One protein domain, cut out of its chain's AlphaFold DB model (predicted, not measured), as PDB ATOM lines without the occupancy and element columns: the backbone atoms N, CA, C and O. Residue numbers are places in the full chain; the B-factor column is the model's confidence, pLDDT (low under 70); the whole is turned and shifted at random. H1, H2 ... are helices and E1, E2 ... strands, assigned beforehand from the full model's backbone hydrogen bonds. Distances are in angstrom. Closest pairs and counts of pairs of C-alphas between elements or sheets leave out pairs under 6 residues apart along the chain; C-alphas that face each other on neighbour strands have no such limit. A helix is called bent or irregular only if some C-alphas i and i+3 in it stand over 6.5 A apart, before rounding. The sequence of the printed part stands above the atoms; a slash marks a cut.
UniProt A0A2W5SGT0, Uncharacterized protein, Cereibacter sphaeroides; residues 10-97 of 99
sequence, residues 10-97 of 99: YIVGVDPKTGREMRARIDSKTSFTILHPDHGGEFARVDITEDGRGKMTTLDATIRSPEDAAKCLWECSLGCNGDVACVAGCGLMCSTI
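Overview. This is residues 10 to 97 of the 99 residues of an uncharacterized protein of Cereibacter sphaeroides (UniProt A0A2W5SGT0). A five-strand antiparallel sheet, strongly twisted, curls round helix H2, and H1 lies side by side with H2 on the same face, covering edge strand E5. The sheet is a meander, each strand the antiparallel neighbour of the one before, in the order E1 E2 E3 E4 E5; with H2 on one face it makes two layers, sheet and helix. The printed part has 88 residues, with five named strands followed by two named helices, a mixed class of helices and strands. It is compact, with a radius of gyration of the C-alphas of 11.6 A, and rounded, spanning 32 by 23 by 22 A.

Along the chain. E1 is residues 10 to 14, from C-alpha 10 at (148.180, 151.757, 180.809). E2, residues 21 to 28, is 21.6 A long; E3 is residues 31 to 35; E4, residues 42 to 48, is 17.4 A long; E5 is residues 54 to 58. H1, residues 66 to 80, is 21.2 A long. H2, residues 84 to 95, is 15.8 A long and ends at C-alpha 95 at (146.519, 159.704, 167.698).

Arrangement. Across E1 and E2, N 11 and O 24 are 2.8 A apart; across E2 and E3, N 25 and O 33, 2.8 A; across E3 and E4, N 32 and O 46, 2.9 A; across E4 and E5, N 57 and O 45, 2.7 A, each within hydrogen-bond range. H2 is on the sheet; its closest C-alphas to E1 are Leu 92 and Gly 13, 6.3 A. H1 is over E5, along the strands at 19 degrees on the local plane, at a height over the sheet of 7.6 A; their closest C-alphas are Ala 70 and Met 56, 5.4 A. H1 and H2, a helical hairpin, touch at a shallow tilt of 32 degrees, opposite ways, with closest C-alphas Ala 69 and Cys 94, 5.1 A. E1 and E5 are apart. Every O i to N i+4 pair is within hydrogen-bond range in H2, and 8 of 11 in H1, which is irregular, but only just: C-alphas 76 and 79 are 6.8 A apart.

Size, cuts and confidence. The two C-alphas farthest apart, of Thr 18 and Glu 50, are 34.2 A apart. The printed part has no cut and no long link. Its mean pLDDT is 90.1, and residue 61 is under 70.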
ATOM      1  N   TYR A  10     147.964 151.347 182.191       91.69
ATOM      2  CA  TYR A  10     148.180 151.757 180.809       91.69
ATOM      3  C   TYR A  10     147.420 150.857 179.850       91.69
ATOM      4  O   TYR A  10     147.341 149.644 180.048       91.69
ATOM      5  N   ILE A  11     146.925 151.461 178.777       91.81
ATOM      6  CA  ILE A  11     146.516 150.768 177.563       91.81
ATOM      7  C   ILE A  11     147.587 151.035 176.520       91.81
ATOM      8  O   ILE A  11     148.022 152.172 176.331       91.81
ATOM      9  N   VAL A  12     148.040 149.962 175.886       91.62
ATOM     10  CA  VAL A  12     149.135 149.984 174.924       91.62
ATOM     11  C   VAL A  12     148.592 149.538 173.577       91.62
ATOM     12  O   VAL A  12     147.956 148.490 173.477       91.62
ATOM     13  N   GLY A  13     148.833 150.349 172.554       86.56
ATOM     14  CA  GLY A  13     148.521 150.043 171.165       86.56
ATOM     15  C   GLY A  13     149.807 150.012 170.356       86.56
ATOM     16  O   GLY A  13     150.680 150.849 170.560       86.56
ATOM     17  N   VAL A  14     149.931 149.057 169.441       84.62
ATOM     18  CA  VAL A  14     151.062 148.990 168.510       84.62
ATOM     19  C   VAL A  14     150.543 149.331 167.125       84.62
ATOM     20  O   VAL A  14     149.621 148.678 166.637       84.62
ATOM     21  N   ASP A  15     151.121 150.352 166.497       77.69
ATOM     22  CA  ASP A  15     150.843 150.664 165.100       77.69
ATOM     23  C   ASP A  15     151.399 149.523 164.225       77.69
ATOM     24  O   ASP A  15     152.612 149.303 164.200       77.69
ATOM     25  N   PRO A  16     150.554 148.784 163.482       75.81
ATOM     26  CA  PRO A  16     151.001 147.642 162.692       75.81
ATOM     27  C   PRO A  16     151.855 148.032 161.476       75.81
ATOM     28  O   PRO A  16     152.550 147.176 160.930       75.81
ATOM     29  N   LYS A  17     151.806 149.290 161.020       78.19
ATOM     30  CA  LYS A  17     152.593 149.771 159.875       78.19
ATOM     31  C   LYS A  17     153.995 150.188 160.289       78.19
ATOM     32  O   LYS A  17     154.946 149.924 159.560       78.19
ATOM     33  N   THR A  18     154.113 150.869 161.426       80.75
ATOM     34  CA  THR A  18     155.386 151.451 161.885       80.75
ATOM     35  C   THR A  18     156.048 150.646 163.001       80.75
ATOM     36  O   THR A  18     157.233 150.826 163.262       80.75
ATOM     37  N   GLY A  19     155.302 149.761 163.668       83.44
ATOM     38  CA  GLY A  19     155.736 149.057 164.873       83.44
ATOM     39  C   GLY A  19     155.843 149.959 166.106       83.44
ATOM     40  O   GLY A  19     156.307 149.495 167.147       83.44
ATOM     41  N   ARG A  20     155.446 151.238 166.013       83.88
ATOM     42  CA  ARG A  20     155.533 152.185 167.133       83.88
ATOM     43  C   ARG A  20     154.513 151.834 168.205       83.88
ATOM     44  O   ARG A  20     153.344 151.573 167.921       83.88
ATOM     45  N   GLU A  21     154.975 151.864 169.446       88.44
ATOM     46  CA  GLU A  21     154.142 151.655 170.619       88.44
ATOM     47  C   GLU A  21     153.569 152.991 171.098       88.44
ATOM     48  O   GLU A  21     154.303 153.912 171.450       88.44
ATOM     49  N   MET A  22     152.246 153.076 171.140       88.75
ATOM     50  CA  MET A  22     151.490 154.197 171.678       88.75
ATOM     51  C   MET A  22     150.913 153.799 173.033       88.75
ATOM     52  O   MET A  22     150.406 152.688 173.208       88.75
ATOM     53  N   ARG A  23     150.957 154.715 174.003       93.62
ATOM     54  CA  ARG A  23     150.486 154.452 175.370       93.62
ATOM     55  C   ARG A  23     149.445 155.467 175.798       93.62
ATOM     56  O   ARG A  23     149.626 156.664 175.610       93.62
ATOM     57  N   ALA A  24     148.396 154.981 176.443       94.44
ATOM     58  CA  ALA A  24     147.402 155.784 177.131       94.44
ATOM     59  C   ALA A  24     147.430 155.414 178.615       94.44
ATOM     60  O   ALA A  24     147.160 154.270 178.977       94.44
ATOM     61  N   ARG A  25     147.777 156.366 179.479       95.50
ATOM     62  CA  ARG A  25     147.692 156.219 180.933       95.50
ATOM     63  C   ARG A  25     146.263 156.496 181.377       95.50
ATOM     64  O   ARG A  25     145.737 157.573 181.116       95.50
ATOM     65  N   ILE A  26     145.646 155.549 182.068       95.00
ATOM     66  CA  ILE A  26     144.302 155.709 182.618       95.00
ATOM     67  C   ILE A  26     144.401 156.493 183.924       95.00
ATOM     68  O   ILE A  26     144.908 155.991 184.927       95.00
ATOM     69  N   ASP A  27     143.916 157.734 183.910       93.38
ATOM     70  CA  ASP A  27     143.969 158.616 185.077       93.38
ATOM     71  C   ASP A  27     142.732 158.439 185.972       93.38
ATOM     72  O   ASP A  27     142.806 158.613 187.191       93.38
ATOM     73  N   SER A  28     141.584 158.088 185.380       93.38
ATOM     74  CA  SER A  28     140.336 157.798 186.088       93.38
ATOM     75  C   SER A  28     139.390 156.929 185.245       93.38
ATOM     76  O   SER A  28     139.716 156.527 184.131       93.38
ATOM     77  N   LYS A  29     138.181 156.656 185.756       92.38
ATOM     78  CA  LYS A  29     137.127 155.957 184.997       92.38
ATOM     79  C   LYS A  29     136.605 156.749 183.795       92.38
ATOM     80  O   LYS A  29     135.949 156.167 182.945       92.38
ATOM     81  N   THR A  30     136.857 158.054 183.745       95.25
ATOM     82  CA  THR A  30     136.325 158.958 182.718       95.25
ATOM     83  C   THR A  30     137.413 159.833 182.107       95.25
ATOM     84  O   THR A  30     137.098 160.819 181.452       95.25
ATOM     85  N   SER A  31     138.692 159.522 182.331       96.56
ATOM     86  CA  SER A  31     139.795 160.305 181.774       96.56
ATOM     87  C   SER A  31     141.058 159.475 181.587       96.56
ATOM     88  O   SER A  31     141.414 158.664 182.448       96.56
ATOM     89  N   PHE A  32     141.780 159.745 180.508       96.44
ATOM     90  CA  PHE A  32     143.094 159.171 180.248       96.44
ATOM     91  C   PHE A  32     143.993 160.166 179.517       96.44
ATOM     92  O   PHE A  32     143.523 161.080 178.840       96.44
ATOM     93  N   THR A  33     145.298 159.966 179.639       95.88
ATOM     94  CA  THR A  33     146.322 160.791 179.000       95.88
ATOM     95  C   THR A  33     147.103 159.947 178.010       95.88
ATOM     96  O   THR A  33     147.599 158.876 178.355       95.88
ATOM     97  N   ILE A  34     147.223 160.422 176.779       93.69
ATOM     98  CA  ILE A  34     148.001 159.775 175.731       93.69
ATOM     99  C   ILE A  34     149.432 160.319 175.768       93.69
ATOM    100  O   ILE A  34     149.663 161.526 175.897       93.69
ATOM    101  N   LEU A  35     150.392 159.400 175.710       92.00
ATOM    102  CA  LEU A  35     151.818 159.672 175.827       92.00
ATOM    103  C   LEU A  35     152.492 159.599 174.462       92.00
ATOM    104  O   LEU A  35     152.172 158.732 173.646       92.00
ATOM    105  N   HIS A  36     153.441 160.503 174.235       88.06
ATOM    106  CA  HIS A  36     154.180 160.579 172.988       88.06
ATOM    107  C   HIS A  36     155.069 159.336 172.874       88.06
ATOM    108  O   HIS A  36     155.798 159.034 173.823       88.06
ATOM    109  N   PRO A  37     155.060 158.617 171.745       84.38
ATOM    110  CA  PRO A  37     155.791 157.359 171.603       84.38
ATOM    111  C   PRO A  37     157.309 157.546 171.714       84.38
ATOM    112  O   PRO A  37     157.992 156.687 172.262       84.38
ATOM    113  N   ASP A  38     157.840 158.681 171.246       84.25
ATOM    114  CA  ASP A  38     159.295 158.867 171.152       84.25
ATOM    115  C   ASP A  38     159.949 159.307 172.472       84.25
ATOM    116  O   ASP A  38     161.081 158.925 172.759       84.25
ATOM    117  N   HIS A  39     159.258 160.108 173.291       85.31
ATOM    118  CA  HIS A  39     159.823 160.686 174.522       85.31
ATOM    119  C   HIS A  39     158.953 160.479 175.770       85.31
ATOM    120  O   HIS A  39     159.320 160.926 176.855       85.31
ATOM    121  N   GLY A  40     157.794 159.825 175.646       84.69
ATOM    122  CA  GLY A  40     156.904 159.502 176.765       84.69
ATOM    123  C   GLY A  40     156.210 160.701 177.418       84.69
ATOM    124  O   GLY A  40     155.600 160.539 178.473       84.69
ATOM    125  N   GLY A  41     156.308 161.892 176.823       88.62
ATOM    126  CA  GLY A  41     155.669 163.106 177.333       88.62
ATOM    127  C   GLY A  41     154.157 163.077 177.129       88.62
ATOM    128  O   GLY A  41     153.668 162.450 176.196       88.62
ATOM    129  N   GLU A  42     153.411 163.747 178.002       91.50
ATOM    130  CA  GLU A  42     151.960 163.879 177.863       91.50
ATOM    131  C   GLU A  42     151.647 164.781 176.669       91.50
ATOM    132  O   GLU A  42     152.043 165.944 176.665       91.50
ATOM    133  N   PHE A  43     150.949 164.256 175.661       87.69
ATOM    134  CA  PHE A  43     150.676 165.025 174.444       87.69
ATOM    135  C   PHE A  43     149.195 165.363 174.277       87.69
ATOM    136  O   PHE A  43     148.858 166.404 173.713       87.69
ATOM    137  N   ALA A  44     148.295 164.514 174.774       91.94
ATOM    138  CA  ALA A  44     146.861 164.763 174.744       91.94
ATOM    139  C   ALA A  44     146.186 164.172 175.974       91.94
ATOM    140  O   ALA A  44     146.524 163.084 176.434       91.94
ATOM    141  N   ARG A  45     145.177 164.876 176.470       95.56
ATOM    142  CA  ARG A  45     144.241 164.376 177.466       95.56
ATOM    143  C   ARG A  45     142.914 164.076 176.796       95.56
ATOM    144  O   ARG A  45     142.457 164.850 175.963       95.56
ATOM    145  N   VAL A  46     142.280 162.983 177.184       96.56
ATOM    146  CA  VAL A  46     140.924 162.655 176.763       96.56
ATOM    147  C   VAL A  46     140.046 162.525 177.991       96.56
ATOM    148  O   VAL A  46     140.351 161.754 178.900       96.56
ATOM    149  N   ASP A  47     138.941 163.259 177.987       97.62
ATOM    150  CA  ASP A  47     137.883 163.132 178.981       97.62
ATOM    151  C   ASP A  47     136.639 162.542 178.306       97.62
ATOM    152  O   ASP A  47     136.295 162.899 177.177       97.62
ATOM    153  N   ILE A  48     135.987 161.601 178.985       96.75
ATOM    154  CA  ILE A  48     134.778 160.942 178.497       96.75
ATOM    155  C   ILE A  48     133.578 161.801 178.884       96.75
ATOM    156  O   ILE A  48     133.359 162.078 180.064       96.75
ATOM    157  N   THR A  49     132.826 162.248 177.885       95.19
ATOM    158  CA  THR A  49     131.630 163.076 178.042       95.19
ATOM    159  C   THR A  49     130.429 162.245 178.495       95.19
ATOM    160  O   THR A  49     130.443 161.015 178.454       95.19
ATOM    161  N   GLU A  50     129.362 162.913 178.940       92.38
ATOM    162  CA  GLU A  50     128.146 162.247 179.434       92.38
ATOM    163  C   GLU A  50     127.440 161.393 178.367       92.38
ATOM    164  O   GLU A  50     126.800 160.400 178.702       92.38
ATOM    165  N   ASP A  51     127.602 161.726 177.083       91.56
ATOM    166  CA  ASP A  51     127.136 160.917 175.949       91.56
ATOM    167  C   ASP A  51     128.055 159.719 175.637       91.56
ATOM    168  O   ASP A  51     127.857 159.020 174.645       91.56
ATOM    169  N   GLY A  52     129.053 159.456 176.488       91.56
ATOM    170  CA  GLY A  52     129.931 158.290 176.413       91.56
ATOM    171  C   GLY A  52     131.049 158.399 175.377       91.56
ATOM    172  O   GLY A  52     131.693 157.391 175.076       91.56
ATOM    173  N   ARG A  53     131.283 159.598 174.834       95.38
ATOM    174  CA  ARG A  53     132.298 159.869 173.810       95.38
ATOM    175  C   ARG A  53     133.586 160.425 174.393       95.38
ATOM    176  O   ARG A  53     133.608 160.989 175.477       95.38
ATOM    177  N   GLY A  54     134.679 160.282 173.654       95.81
ATOM    178  CA  GLY A  54     135.959 160.894 173.998       95.81
ATOM    179  C   GLY A  54     136.052 162.329 173.486       95.81
ATOM    180  O   GLY A  54     135.921 162.573 172.288       95.81
ATOM    181  N   LYS A  55     136.353 163.273 174.376       96.31
ATOM    182  CA  LYS A  55     136.736 164.643 174.027       96.31
ATOM    183  C   LYS A  55     138.235 164.823 174.239       96.31
ATOM    184  O   LYS A  55     138.716 164.723 175.365       96.31
ATOM    185  N   MET A  56     138.962 165.110 173.163       94.38
ATOM    186  CA  MET A  56     140.410 165.325 173.199       94.38
ATOM    187  C   MET A  56     140.755 166.784 173.523       94.38
ATOM    188  O   MET A  56     140.164 167.713 172.978       94.38
ATOM    189  N   THR A  57     141.749 166.964 174.385       93.38
ATOM    190  CA  THR A  57     142.428 168.225 174.683       93.38
ATOM    191  C   THR A  57     143.910 168.036 174.398       93.38
ATOM    192  O   THR A  57     144.580 167.247 175.064       93.38
ATOM    193  N   THR A  58     144.432 168.755 173.413       90.38
ATOM    194  CA  THR A  58     145.855 168.710 173.070       90.38
ATOM    195  C   THR A  58     146.679 169.449 174.121       90.38
ATOM    196  O   THR A  58     146.347 170.573 174.494       90.38
ATOM    197  N   LEU A  59     147.741 168.809 174.608       88.56
ATOM    198  CA  LEU A  59     148.671 169.356 175.599       88.56
ATOM    199  C   LEU A  59     149.996 169.793 174.962       88.56
ATOM    200  O   LEU A  59     150.643 170.705 175.471       88.56
ATOM    201  N   ASP A  60     150.380 169.170 173.846       83.00
ATOM    202  CA  ASP A  60     151.604 169.486 173.114       83.00
ATOM    203  C   ASP A  60     151.305 170.337 171.867       83.00
ATOM    204  O   ASP A  60     150.552 169.945 170.976       83.00
ATOM    205  N   ALA A  61     151.907 171.525 171.801       69.94
ATOM    206  CA  ALA A  61     151.712 172.486 170.716       69.94
ATOM    207  C   ALA A  61     152.445 172.119 169.412       69.94
ATOM    208  O   ALA A  61     152.256 172.788 168.397       69.94
ATOM    209  N   THR A  62     153.299 171.092 169.422       74.31
ATOM    210  CA  THR A  62     154.056 170.641 168.242       74.31
ATOM    211  C   THR A  62     153.255 169.707 167.332       74.31
ATOM    212  O   THR A  62     153.676 169.408 166.212       74.31
ATOM    213  N   ILE A  63     152.075 169.293 167.790       74.25
ATOM    214  CA  ILE A  63     151.195 168.352 167.108       74.25
ATOM    215  C   ILE A  63     150.537 168.991 165.891       74.25
ATOM    216  O   ILE A  63     149.962 170.079 165.953       74.25
ATOM    217  N   ARG A  64     150.580 168.272 164.769       73.88
ATOM    218  CA  ARG A  64     149.920 168.672 163.524       73.88
ATOM    219  C   ARG A  64     148.467 168.207 163.530       73.88
ATOM    220  O   ARG A  64     148.205 167.089 163.940       73.88
ATOM    221  N   SER A  65     147.548 169.038 163.046       80.62
ATOM    222  CA  SER A  65     146.129 168.690 162.835       80.62
ATOM    223  C   SER A  65     145.397 168.050 164.037       80.62
ATOM    224  O   SER A  65     144.741 167.016 163.879       80.62
ATOM    225  N   PRO A  66     145.469 168.627 165.255       84.25
ATOM    226  CA  PRO A  66     144.760 168.096 166.425       84.25
ATOM    227  C   PRO A  66     143.240 167.955 166.214       84.25
ATOM    228  O   PRO A  66     142.609 167.080 166.807       84.25
ATOM    229  N   GLU A  67     142.648 168.778 165.350       88.44
ATOM    230  CA  GLU A  67     141.240 168.715 164.964       88.44
ATOM    231  C   GLU A  67     140.853 167.400 164.269       88.44
ATOM    232  O   GLU A  67     139.771 166.869 164.535       88.44
ATOM    233  N   ASP A  68     141.736 166.830 163.445       90.25
ATOM    234  CA  ASP A  68     141.471 165.587 162.714       90.25
ATOM    235  C   ASP A  68     141.485 164.386 163.667       90.25
ATOM    236  O   ASP A  68     140.592 163.533 163.623       90.25
ATOM    237  N   ALA A  69     142.447 164.353 164.597       90.38
ATOM    238  CA  ALA A  69     142.487 163.344 165.656       90.38
ATOM    239  C   ALA A  69     141.276 163.450 166.591       90.38
ATOM    240  O   ALA A  69     140.671 162.430 166.932       90.38
ATOM    241  N   ALA A  70     140.885 164.668 166.981       92.38
ATOM    242  CA  ALA A  70     139.719 164.892 167.831       92.38
ATOM    243  C   ALA A  70     138.422 164.427 167.153       92.38
ATOM    244  O   ALA A  70     137.597 163.770 167.790       92.38
ATOM    245  N   LYS A  71     138.259 164.709 165.854       94.75
ATOM    246  CA  LYS A  71     137.108 164.243 165.076       94.75
ATOM    247  C   LYS A  71     137.087 162.719 164.945       94.75
ATOM    248  O   LYS A  71     136.052 162.109 165.204       94.75
ATOM    249  N   CYS A  72     138.223 162.104 164.615       94.31
ATOM    250  CA  CYS A  72     138.358 160.647 164.572       94.31
ATOM    251  C   CYS A  72     137.956 160.008 165.910       94.31
ATOM    252  O   CYS A  72     137.166 159.062 165.935       94.31
ATOM    253  N   LEU A  73     138.444 160.551 167.033       95.44
ATOM    254  CA  LEU A  73     138.116 160.050 168.367       95.44
ATOM    255  C   LEU A  73     136.615 160.156 168.644       95.44
ATOM    256  O   LEU A  73     136.011 159.208 169.147       95.44
ATOM    257  N   TRP A  74     136.017 161.301 168.322       95.19
ATOM    258  CA  TRP A  74     134.599 161.555 168.545       95.19
ATOM    259  C   TRP A  74     133.709 160.546 167.807       95.19
ATOM    260  O   TRP A  74     132.755 160.014 168.376       95.19
ATOM    261  N   GLU A  75     134.045 160.248 166.552       94.94
ATOM    262  CA  GLU A  75     133.311 159.288 165.725       94.94
ATOM    263  C   GLU A  75     133.551 157.841 166.180       94.94
ATOM    264  O   GLU A  75     132.590 157.092 166.361       94.94
ATOM    265  N   CYS A  76     134.804 157.458 166.448       94.81
ATOM    266  CA  CYS A  76     135.163 156.107 166.893       94.81
ATOM    267  C   CYS A  76     134.529 155.756 168.248       94.81
ATOM    268  O   CYS A  76     133.985 154.666 168.433       94.81
ATOM    269  N   SER A  77     134.553 156.697 169.195       96.06
ATOM    270  CA  SER A  77     134.080 156.467 170.566       96.06
ATOM    271  C   SER A  77     132.559 156.360 170.704       96.06
ATOM    272  O   SER A  77     132.081 155.945 171.758       96.06
ATOM    273  N   LEU A  78     131.787 156.650 169.648       92.25
ATOM    274  CA  LEU A  78     130.325 156.529 169.659       92.25
ATOM    275  C   LEU A  78     129.845 155.120 170.050       92.25
ATOM    276  O   LEU A  78     128.835 154.986 170.733       92.25
ATOM    277  N   GLY A  79     130.566 154.070 169.648       89.44
ATOM    278  CA  GLY A  79     130.218 152.684 169.980       89.44
ATOM    279  C   GLY A  79     130.644 152.230 171.382       89.44
ATOM    280  O   GLY A  79     130.278 151.134 171.798       89.44
ATOM    281  N   CYS A  80     131.417 153.044 172.109       92.38
ATOM    282  CA  CYS A  80     132.040 152.635 173.368       92.38
ATOM    283  C   CYS A  80     131.139 152.793 174.598       92.38
ATOM    284  O   CYS A  80     131.464 152.234 175.642       92.38
ATOM    285  N   ASN A  81     130.027 153.533 174.506       92.50
ATOM    286  CA  ASN A  81     129.086 153.759 175.616       92.50
ATOM    287  C   ASN A  81     129.774 154.197 176.932       92.50
ATOM    288  O   ASN A  81     129.383 153.775 178.019       92.50
ATOM    289  N   GLY A  82     130.830 155.014 176.834       91.56
ATOM    290  CA  GLY A  82     131.596 155.506 177.981       91.56
ATOM    291  C   GLY A  82     132.602 154.524 178.596       91.56
ATOM    292  O   GLY A  82     133.213 154.855 179.612       91.56
ATOM    293  N   ASP A  83     132.816 153.343 178.008       94.38
ATOM    294  CA  ASP A  83     133.859 152.419 178.461       94.38
ATOM    295  C   ASP A  83     135.258 153.002 178.204       94.38
ATOM    296  O   ASP A  83     135.680 153.192 177.061       94.38
ATOM    297  N   VAL A  84     136.000 153.276 179.280       94.00
ATOM    298  CA  VAL A  84     137.301 153.951 179.193       94.00
ATOM    299  C   VAL A  84     138.344 153.161 178.416       94.00
ATOM    300  O   VAL A  84     139.183 153.767 177.755       94.00
ATOM    301  N   ALA A  85     138.290 151.828 178.440       93.25
ATOM    302  CA  ALA A  85     139.248 151.018 177.706       93.25
ATOM    303  C   ALA A  85     138.972 151.070 176.198       93.25
ATOM    304  O   ALA A  85     139.900 151.237 175.406       93.25
ATOM    305  N   CYS A  86     137.698 151.013 175.812       94.38
ATOM    306  CA  CYS A  86     137.260 151.197 174.435       94.38
ATOM    307  C   CYS A  86     137.607 152.600 173.913       94.38
ATOM    308  O   CYS A  86     138.242 152.728 172.863       94.38
ATOM    309  N   VAL A  87     137.272 153.659 174.666       95.94
ATOM    310  CA  VAL A  87     137.567 155.045 174.256       95.94
ATOM    311  C   VAL A  87     139.077 155.286 174.177       95.94
ATOM    312  O   VAL A  87     139.540 155.947 173.249       95.94
ATOM    313  N   ALA A  88     139.869 154.713 175.086       95.00
ATOM    314  CA  ALA A  88     141.327 154.771 175.016       95.00
ATOM    315  C   ALA A  88     141.888 154.054 173.785       95.00
ATOM    316  O   ALA A  88     142.798 154.584 173.151       95.00
ATOM    317  N   GLY A  89     141.320 152.912 173.389       93.12
ATOM    318  CA  GLY A  89     141.660 152.249 172.128       93.12
ATOM    319  C   GLY A  89     141.426 153.154 170.912       93.12
ATOM    320  O   GLY A  89     142.320 153.311 170.079       93.12
ATOM    321  N   CYS A  90     140.269 153.824 170.856       94.00
ATOM    322  CA  CYS A  90     139.990 154.847 169.842       94.00
ATOM    323  C   CYS A  90     140.985 156.013 169.906       94.00
ATOM    324  O   CYS A  90     141.493 156.448 168.875       94.00
ATOM    325  N   GLY A  91     141.303 156.501 171.107       93.12
ATOM    326  CA  GLY A  91     142.277 157.570 171.315       93.12
ATOM    327  C   GLY A  91     143.650 157.210 170.763       93.12
ATOM    328  O   GLY A  91     144.218 157.989 170.004       93.12
ATOM    329  N   LEU A  92     144.151 156.013 171.074       92.62
ATOM    330  CA  LEU A  92     145.427 155.509 170.565       92.62
ATOM    331  C   LEU A  92     145.443 155.422 169.039       92.62
ATOM    332  O   LEU A  92     146.389 155.901 168.422       92.62
ATOM    333  N   MET A  93     144.387 154.868 168.438       91.00
ATOM    334  CA  MET A  93     144.267 154.754 166.984       91.00
ATOM    335  C   MET A  93     144.238 156.129 166.307       91.00
ATOM    336  O   MET A  93     144.985 156.374 165.371       91.00
ATOM    337  N   CYS A  94     143.405 157.049 166.786       90.44
ATOM    338  CA  CYS A  94     143.266 158.371 166.173       90.44
ATOM    339  C   CYS A  94     144.496 159.258 166.389       90.44
ATOM    340  O   CYS A  94     144.759 160.165 165.606       90.44
ATOM    341  N   SER A  95     145.281 158.979 167.424       88.19
ATOM    342  CA  SER A  95     146.519 159.704 167.698       88.19
ATOM    343  C   SER A  95     147.634 159.407 166.702       88.19
ATOM    344  O   SER A  95     148.527 160.230 166.543       88.19
ATOM    345  N   THR A  96     147.582 158.284 165.978       84.50
ATOM    346  CA  THR A  96     148.564 158.000 164.917       84.50
ATOM    347  C   THR A  96     148.410 158.924 163.704       84.50
ATOM    348  O   THR A  96     149.234 158.884 162.802       84.50
ATOM    349  N   ILE A  97     147.338 159.724 163.632       81.94
ATOM    350  CA  ILE A  97     147.151 160.743 162.585       81.94
ATOM    351  C   ILE A  97     148.132 161.907 162.783       81.94
ATOM    352  O   ILE A  97     148.532 162.558 161.820       81.94
TER     353      ILE A  97